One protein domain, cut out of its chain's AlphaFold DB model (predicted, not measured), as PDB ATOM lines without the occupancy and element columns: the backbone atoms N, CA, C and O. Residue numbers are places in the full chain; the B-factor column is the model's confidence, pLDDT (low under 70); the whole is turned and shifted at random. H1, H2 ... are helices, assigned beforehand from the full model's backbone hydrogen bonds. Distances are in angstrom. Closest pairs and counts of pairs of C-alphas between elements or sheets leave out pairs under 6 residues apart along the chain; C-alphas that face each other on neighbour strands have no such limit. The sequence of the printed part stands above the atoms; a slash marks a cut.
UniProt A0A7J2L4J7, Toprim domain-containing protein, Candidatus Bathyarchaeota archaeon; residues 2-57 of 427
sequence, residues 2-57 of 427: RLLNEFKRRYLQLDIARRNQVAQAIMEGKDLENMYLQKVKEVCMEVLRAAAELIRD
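AT A GLANCE: This is residues 2 to 57 of the 427 residues of the protein "Toprim domain-containing protein" of Candidatus Bathyarchaeota archaeon (UniProt A0A7J2L4J7). One long helix, H3, makes the longest axis, and two shorter helices, H1 and H2, pack on different sides of it, away from each other. Residues 51 to 57, of which 51 to 56 belong to H3, stick out. The printed part has 56 residues with three named helices in the order H1, H2, H3 and no named strand, an all-helix class. It is compact, with a radius of gyration of the C-alphas of 11.3 A and spans of 35 by 24 by 18 A.

HOW THE PARTS SIT: H3, residues 35 to 56, touches H1, residues 2 to 10, with residues 40 to 47 alone, at a steep tilt of 39 degrees, opposite ways; their closest C-alphas, of Arg 10 and Val 40, are 6.2 A apart. H3 touches H2, residues 16 to 28, with residues 37 to 45 alone, at a steep tilt of 61 degrees, the same way; their closest C-alphas, of Val 22 and Lys 41, are 5.8 A apart. H1 and H2 are apart. Every O i to N i+4 pair is within hydrogen-bond range in H1, H2 and H3.

IN THESE COORDINATES: H3 is 31.8 A long, H2 18.2 A and H1 12.4 A. C-alpha 2 begins H1 at (3.065, 44.810, -14.981); C-alpha 56 ends H3 at (-12.895, 58.192, -13.324).

THE WHOLE: The farthest C-alphas, of Glu 33 and Asp 57, are 35.7 A apart. The printed part has no cut, the link H1 to H2 is tight and H2 to H3 short, and no printed residue is under 70 in pLDDT.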
ATOM      1  N   ARG A   2       2.254  45.474 -16.030       89.50
ATOM      2  CA  ARG A   2       3.065  44.810 -14.981       89.50
ATOM      3  C   ARG A   2       2.231  44.348 -13.773       89.50
ATOM      4  O   ARG A   2       2.227  43.161 -13.467       89.50
ATOM      5  N   LEU A   3       1.451  45.262 -13.189       88.62
ATOM      6  CA  LEU A   3       0.537  44.999 -12.063       88.62
ATOM      7  C   LEU A   3      -0.462  43.866 -12.345       88.62
ATOM      8  O   LEU A   3      -0.653  42.974 -11.525       88.62
ATOM      9  N   LEU A   4      -1.054  43.842 -13.544       87.12
ATOM     10  CA  LEU A   4      -1.988  42.784 -13.949       87.12
ATOM     11  C   LEU A   4      -1.308  41.413 -14.038       87.12
ATOM     12  O   LEU A   4      -1.908  40.408 -13.664       87.12
ATOM     13  N   ASN A   5      -0.068  41.351 -14.525       87.38
ATOM     14  CA  ASN A   5       0.686  40.098 -14.564       87.38
ATOM     15  C   ASN A   5       1.028  39.603 -13.158       87.38
ATOM     16  O   ASN A   5       0.937  38.404 -12.895       87.38
ATOM     17  N   GLU A   6       1.375  40.510 -12.250       90.06
ATOM     18  CA  GLU A   6       1.649  40.178 -10.854       90.06
ATOM     19  C   GLU A   6       0.393  39.663 -10.138       90.06
ATOM     20  O   GLU A   6       0.432  38.591  -9.531       90.06
ATOM     21  N   PHE A   7      -0.751  40.324 -10.331       92.44
ATOM     22  CA  PHE A   7      -2.054  39.848  -9.862       92.44
ATOM     23  C   PHE A   7      -2.399  38.454 -10.409       92.44
ATOM     24  O   PHE A   7      -2.759  37.555  -9.649       92.44
ATOM     25  N   LYS A   8      -2.234  38.224 -11.720       88.19
ATOM     26  CA  LYS A   8      -2.500  36.912 -12.340       88.19
ATOM     27  C   LYS A   8      -1.593  35.806 -11.792       88.19
ATOM     28  O   LYS A   8      -2.044  34.673 -11.639       88.19
ATOM     29  N   ARG A   9      -0.323  36.110 -11.514       88.94
ATOM     30  CA  ARG A   9       0.643  35.139 -10.977       88.94
ATOM     31  C   ARG A   9       0.425  34.844  -9.499       88.94
ATOM     32  O   ARG A   9       0.637  33.711  -9.089       88.94
ATOM     33  N   ARG A  10       0.027  35.841  -8.706       91.00
ATOM     34  CA  ARG A  10      -0.109  35.696  -7.252       91.00
ATOM     35  C   ARG A  10      -1.526  35.346  -6.822       91.00
ATOM     36  O   ARG A  10      -1.706  34.336  -6.162       91.00
ATOM     37  N   TYR A  11      -2.528  36.128  -7.220       90.56
ATOM     38  CA  TYR A  11      -3.908  35.965  -6.749       90.56
ATOM     39  C   TYR A  11      -4.673  34.860  -7.489       90.56
ATOM     40  O   TYR A  11      -5.315  34.022  -6.860       90.56
ATOM     41  N   LEU A  12      -4.598  34.801  -8.828       86.38
ATOM     42  CA  LEU A  12      -5.374  33.806  -9.594       86.38
ATOM     43  C   LEU A  12      -4.856  32.366  -9.455       86.38
ATOM     44  O   LEU A  12      -5.587  31.437  -9.791       86.38
ATOM     45  N   GLN A  13      -3.629  32.179  -8.963       86.94
ATOM     46  CA  GLN A  13      -3.062  30.856  -8.674       86.94
ATOM     47  C   GLN A  13      -3.481  30.313  -7.302       86.94
ATOM     48  O   GLN A  13      -3.291  29.129  -7.035       86.94
ATOM     49  N   LEU A  14      -4.058  31.151  -6.433       88.62
ATOM     50  CA  LEU A  14      -4.566  30.709  -5.138       88.62
ATOM     51  C   LEU A  14      -5.781  29.791  -5.312       88.62
ATOM     52  O   LEU A  14      -6.572  29.938  -6.254       88.62
ATOM     53  N   ASP A  15      -5.976  28.885  -4.358       86.88
ATOM     54  CA  ASP A  15      -7.247  28.186  -4.193       86.88
ATOM     55  C   ASP A  15      -8.389  29.163  -3.834       86.88
ATOM     56  O   ASP A  15      -8.179  30.348  -3.559       86.88
ATOM     57  N   ILE A  16      -9.627  28.674  -3.894       85.50
ATOM     58  CA  ILE A  16     -10.828  29.497  -3.697       85.50
ATOM     59  C   ILE A  16     -10.899  30.049  -2.265       85.50
ATOM     60  O   ILE A  16     -11.259  31.210  -2.085       85.50
ATOM     61  N   ALA A  17     -10.525  29.254  -1.259       88.69
ATOM     62  CA  ALA A  17     -10.604  29.656   0.143       88.69
ATOM     63  C   ALA A  17      -9.666  30.836   0.432       88.69
ATOM     64  O   ALA A  17     -10.093  31.851   0.980       88.69
ATOM     65  N   ARG A  18      -8.414  30.754  -0.029       91.88
ATOM     66  CA  ARG A  18      -7.421  31.826   0.121       91.88
ATOM     67  C   ARG A  18      -7.793  33.082  -0.661       91.88
ATOM     68  O   ARG A  18      -7.564  34.186  -0.174       91.88
ATOM     69  N   ARG A  19      -8.392  32.943  -1.852       92.31
ATOM     70  CA  ARG A  19      -8.926  34.103  -2.592       92.31
ATOM     71  C   ARG A  19     -10.021  34.811  -1.808       92.31
ATOM     72  O   ARG A  19      -9.967  36.029  -1.679       92.31
ATOM     73  N   ASN A  20     -10.969  34.054  -1.259       91.50
ATOM     74  CA  ASN A  20     -12.052  34.611  -0.455       91.50
ATOM     75  C   ASN A  20     -11.515  35.303   0.802       91.50
ATOM     76  O   ASN A  20     -11.945  36.409   1.105       91.50
ATOM     77  N   GLN A  21     -10.521  34.707   1.464       94.06
ATOM     78  CA  GLN A  21      -9.858  35.310   2.619       94.06
ATOM     79  C   GLN A  21      -9.223  36.668   2.275       94.06
ATOM     80  O   GLN A  21      -9.431  37.648   2.986       94.06
ATOM     81  N   VAL A  22      -8.487  36.751   1.159       93.88
ATOM     82  CA  VAL A  22      -7.896  38.014   0.689       93.88
ATOM     83  C   VAL A  22      -8.978  39.032   0.323       93.88
ATOM     84  O   VAL A  22      -8.881  40.189   0.721       93.88
ATOM     85  N   ALA A  23     -10.022  38.618  -0.399       92.25
ATOM     86  CA  ALA A  23     -11.119  39.502  -0.786       92.25
ATOM     87  C   ALA A  23     -11.865  40.070   0.433       92.25
ATOM     88  O   ALA A  23     -12.138  41.267   0.479       92.25
ATOM     89  N   GLN A  24     -12.138  39.236   1.438       93.69
ATOM     90  CA  GLN A  24     -12.786  39.650   2.679       93.69
ATOM     91  C   GLN A  24     -11.911  40.629   3.469       93.69
ATOM     92  O   GLN A  24     -12.394  41.675   3.893       93.69
ATOM     93  N   ALA A  25     -10.608  40.364   3.583       94.06
ATOM     94  CA  ALA A  25      -9.666  41.277   4.228       94.06
ATOM     95  C   ALA A  25      -9.578  42.647   3.529       94.06
ATOM     96  O   ALA A  25      -9.428  43.671   4.193       94.06
ATOM     97  N   ILE A  26      -9.707  42.689   2.197       94.00
ATOM     98  CA  ILE A  26      -9.801  43.944   1.434       94.00
ATOM     99  C   ILE A  26     -11.089  44.698   1.779       94.00
ATOM    100  O   ILE A  26     -11.028  45.895   2.046       94.00
ATOM    101  N   MET A  27     -12.236  44.012   1.785       91.56
ATOM    102  CA  MET A  27     -13.536  44.628   2.088       91.56
ATOM    103  C   MET A  27     -13.612  45.152   3.526       91.56
ATOM    104  O   MET A  27     -14.164  46.222   3.757       91.56
ATOM    105  N   GLU A  28     -13.041  44.418   4.481       93.94
ATOM    106  CA  GLU A  28     -13.032  44.777   5.904       93.94
ATOM    107  C   GLU A  28     -11.878  45.721   6.285       93.94
ATOM    108  O   GLU A  28     -11.813  46.181   7.422       93.94
ATOM    109  N   GLY A  29     -10.941  45.986   5.369       91.44
ATOM    110  CA  GLY A  29      -9.756  46.803   5.639       91.44
ATOM    111  C   GLY A  29      -8.760  46.182   6.631       91.44
ATOM    112  O   GLY A  29      -7.885  46.886   7.123       91.44
ATOM    113  N   LYS A  30      -8.861  44.880   6.923       93.19
ATOM    114  CA  LYS A  30      -8.032  44.176   7.918       93.19
ATOM    115  C   LYS A  30      -6.785  43.569   7.308       93.19
ATOM    116  O   LYS A  30      -6.810  43.117   6.164       93.19
ATOM    117  N   ASP A  31      -5.697  43.528   8.063       92.25
ATOM    118  CA  ASP A  31      -4.485  42.826   7.646       92.25
ATOM    119  C   ASP A  31      -4.586  41.318   7.856       92.25
ATOM    120  O   ASP A  31      -5.353  40.819   8.678       92.25
ATOM    121  N   LEU A  32      -3.829  40.591   7.041       91.81
ATOM    122  CA  LEU A  32      -3.748  39.143   7.071       91.81
ATOM    123  C   LEU A  32      -2.480  38.731   7.810       91.81
ATOM    124  O   LEU A  32      -1.383  39.146   7.445       91.81
ATOM    125  N   GLU A  33      -2.622  37.841   8.791       86.19
ATOM    126  CA  GLU A  33      -1.488  37.276   9.540       86.19
ATOM    127  C   GLU A  33      -0.491  36.553   8.621       86.19
ATOM    128  O   GLU A  33       0.721  36.558   8.839       86.19
ATOM    129  N   ASN A  34      -0.991  35.941   7.544       93.12
ATOM    130  CA  ASN A  34      -0.142  35.303   6.554       93.12
ATOM    131  C   ASN A  34       0.537  36.358   5.665       93.12
ATOM    132  O   ASN A  34      -0.082  36.915   4.757       93.12
ATOM    133  N   MET A  35       1.843  36.547   5.863       91.81
ATOM    134  CA  MET A  35       2.663  37.519   5.130       91.81
ATOM    135  C   MET A  35       2.601  37.366   3.599       91.81
ATOM    136  O   MET A  35       2.670  38.358   2.873       91.81
ATOM    137  N   TYR A  36       2.466  36.144   3.071       92.25
ATOM    138  CA  TYR A  36       2.305  35.954   1.628       92.25
ATOM    139  C   TYR A  36       0.946  36.478   1.158       92.25
ATOM    140  O   TYR A  36       0.896  37.244   0.198       92.25
ATOM    141  N   LEU A  37      -0.143  36.129   1.851       93.25
ATOM    142  CA  LEU A  37      -1.481  36.625   1.518       93.25
ATOM    143  C   LEU A  37      -1.605  38.141   1.713       93.25
ATOM    144  O   LEU A  37      -2.276  38.782   0.909       93.25
ATOM    145  N   GLN A  38      -0.905  38.722   2.690       94.25
ATOM    146  CA  GLN A  38      -0.808  40.172   2.864       94.25
ATOM    147  C   GLN A  38      -0.163  40.845   1.643       94.25
ATOM    148  O   GLN A  38      -0.734  41.774   1.076       94.25
ATOM    149  N   LYS A  39       0.953  40.309   1.132       92.88
ATOM    150  CA  LYS A  39       1.556  40.796  -0.124       92.88
ATOM    151  C   LYS A  39       0.620  40.635  -1.323       92.88
ATOM    152  O   LYS A  39       0.642  41.446  -2.246       92.88
ATOM    153  N   VAL A  40      -0.202  39.582  -1.357       94.12
ATOM    154  CA  VAL A  40      -1.225  39.429  -2.407       94.12
ATOM    155  C   VAL A  40      -2.330  40.482  -2.255       94.12
ATOM    156  O   VAL A  40      -2.741  41.058  -3.264       94.12
ATOM    157  N   LYS A  41      -2.782  40.766  -1.026       94.88
ATOM    158  CA  LYS A  41      -3.743  41.833  -0.709       94.88
ATOM    159  C   LYS A  41      -3.226  43.192  -1.187       94.88
ATOM    160  O   LYS A  41      -3.969  43.899  -1.860       94.88
ATOM    161  N   GLU A  42      -1.968  43.528  -0.912       94.19
ATOM    162  CA  GLU A  42      -1.330  44.777  -1.361       94.19
ATOM    163  C   GLU A  42      -1.369  44.923  -2.887       94.19
ATOM    164  O   GLU A  42      -1.863  45.928  -3.398       94.19
ATOM    165  N   VAL A  43      -0.977  43.877  -3.624       94.12
ATOM    166  CA  VAL A  43      -1.076  43.857  -5.095       94.12
ATOM    167  C   VAL A  43      -2.525  44.045  -5.560       94.12
ATOM    168  O   VAL A  43      -2.782  44.774  -6.517       94.12
ATOM    169  N   CYS A  44      -3.499  43.413  -4.895       93.94
ATOM    170  CA  CYS A  44      -4.915  43.595  -5.227       93.94
ATOM    171  C   CYS A  44      -5.377  45.038  -4.978       93.94
ATOM    172  O   CYS A  44      -6.096  45.592  -5.805       93.94
ATOM    173  N   MET A  45      -4.938  45.662  -3.882       94.44
ATOM    174  CA  MET A  45      -5.242  47.058  -3.561       94.44
ATOM    175  C   MET A  45      -4.648  48.026  -4.587       94.44
ATOM    176  O   MET A  45      -5.332  48.957  -5.007       94.44
ATOM    177  N   GLU A  46      -3.416  47.798  -5.042       94.56
ATOM    178  CA  GLU A  46      -2.809  48.589  -6.120       94.56
ATOM    179  C   GLU A  46      -3.592  48.464  -7.431       94.56
ATOM    180  O   GLU A  46      -3.865  49.465  -8.093       94.56
ATOM    181  N   VAL A  47      -4.021  47.246  -7.784       94.00
ATOM    182  CA  VAL A  47      -4.870  47.012  -8.961       94.00
ATOM    183  C   VAL A  47      -6.217  47.721  -8.823       94.00
ATOM    184  O   VAL A  47      -6.673  48.329  -9.789       94.00
ATOM    185  N   LEU A  48      -6.843  47.680  -7.642       91.25
ATOM    186  CA  LEU A  48      -8.111  48.366  -7.381       91.25
ATOM    187  C   LEU A  48      -7.972  49.888  -7.488       91.25
ATOM    188  O   LEU A  48      -8.828  50.520  -8.100       91.25
ATOM    189  N   ARG A  49      -6.892  50.473  -6.953       92.56
ATOM    190  CA  ARG A  49      -6.612  51.915  -7.079       92.56
ATOM    191  C   ARG A  49      -6.426  52.322  -8.536       92.56
ATOM    192  O   ARG A  49      -7.114  53.226  -8.999       92.56
ATOM    193  N   ALA A  50      -5.587  51.597  -9.275       91.94
ATOM    194  CA  ALA A  50      -5.373  51.857 -10.696       91.94
ATOM    195  C   ALA A  50      -6.674  51.711 -11.507       91.94
ATOM    196  O   ALA A  50      -6.963  52.525 -12.379       91.94
ATOM    197  N   ALA A  51      -7.496  50.700 -11.210       89.31
ATOM    198  CA  ALA A  51      -8.799  50.538 -11.851       89.31
ATOM    199  C   ALA A  51      -9.755  51.697 -11.518       89.31
ATOM    200  O   ALA A  51     -10.444  52.187 -12.408       89.31
ATOM    201  N   ALA A  52      -9.778  52.159 -10.265       88.69
ATOM    202  CA  ALA A  52     -10.603  53.287  -9.840       88.69
ATOM    203  C   ALA A  52     -10.190  54.598 -10.525       88.69
ATOM    204  O   ALA A  52     -11.061  55.371 -10.917       88.69
ATOM    205  N   GLU A  53      -8.891  54.839 -10.709       90.25
ATOM    206  CA  GLU A  53      -8.378  55.991 -11.461       90.25
ATOM    207  C   GLU A  53      -8.813  55.943 -12.929       90.25
ATOM    208  O   GLU A  53      -9.367  56.918 -13.432       90.25
ATOM    209  N   LEU A  54      -8.664  54.791 -13.592       88.94
ATOM    210  CA  LEU A  54      -9.073  54.620 -14.991       88.94
ATOM    211  C   LEU A  54     -10.587  54.785 -15.189       88.94
ATOM    212  O   LEU A  54     -11.023  55.326 -16.197       88.94
ATOM    213  N   ILE A  55     -11.404  54.332 -14.235       86.62
ATOM    214  CA  ILE A  55     -12.868  54.445 -14.312       86.62
ATOM    215  C   ILE A  55     -13.348  55.893 -14.101       86.62
ATOM    216  O   ILE A  55     -14.439  56.243 -14.548       86.62
ATOM    217  N   ARG A  56     -12.557  56.761 -13.452       87.06
ATOM    218  CA  ARG A  56     -12.895  58.192 -13.324       87.06
ATOM    219  C   ARG A  56     -12.762  58.947 -14.643       87.06
ATOM    220  O   ARG A  56     -13.399  59.987 -14.811       87.06
ATOM    221  N   ASP A  57     -11.958  58.437 -15.569       90.00
ATOM    222  CA  ASP A  57     -11.801  59.028 -16.888       90.00
ATOM    223  C   ASP A  57     -13.043  58.758 -17.757       90.00
ATOM    224  O   ASP A  57     -13.373  57.621 -18.114       90.00
TER     225      ASP A  57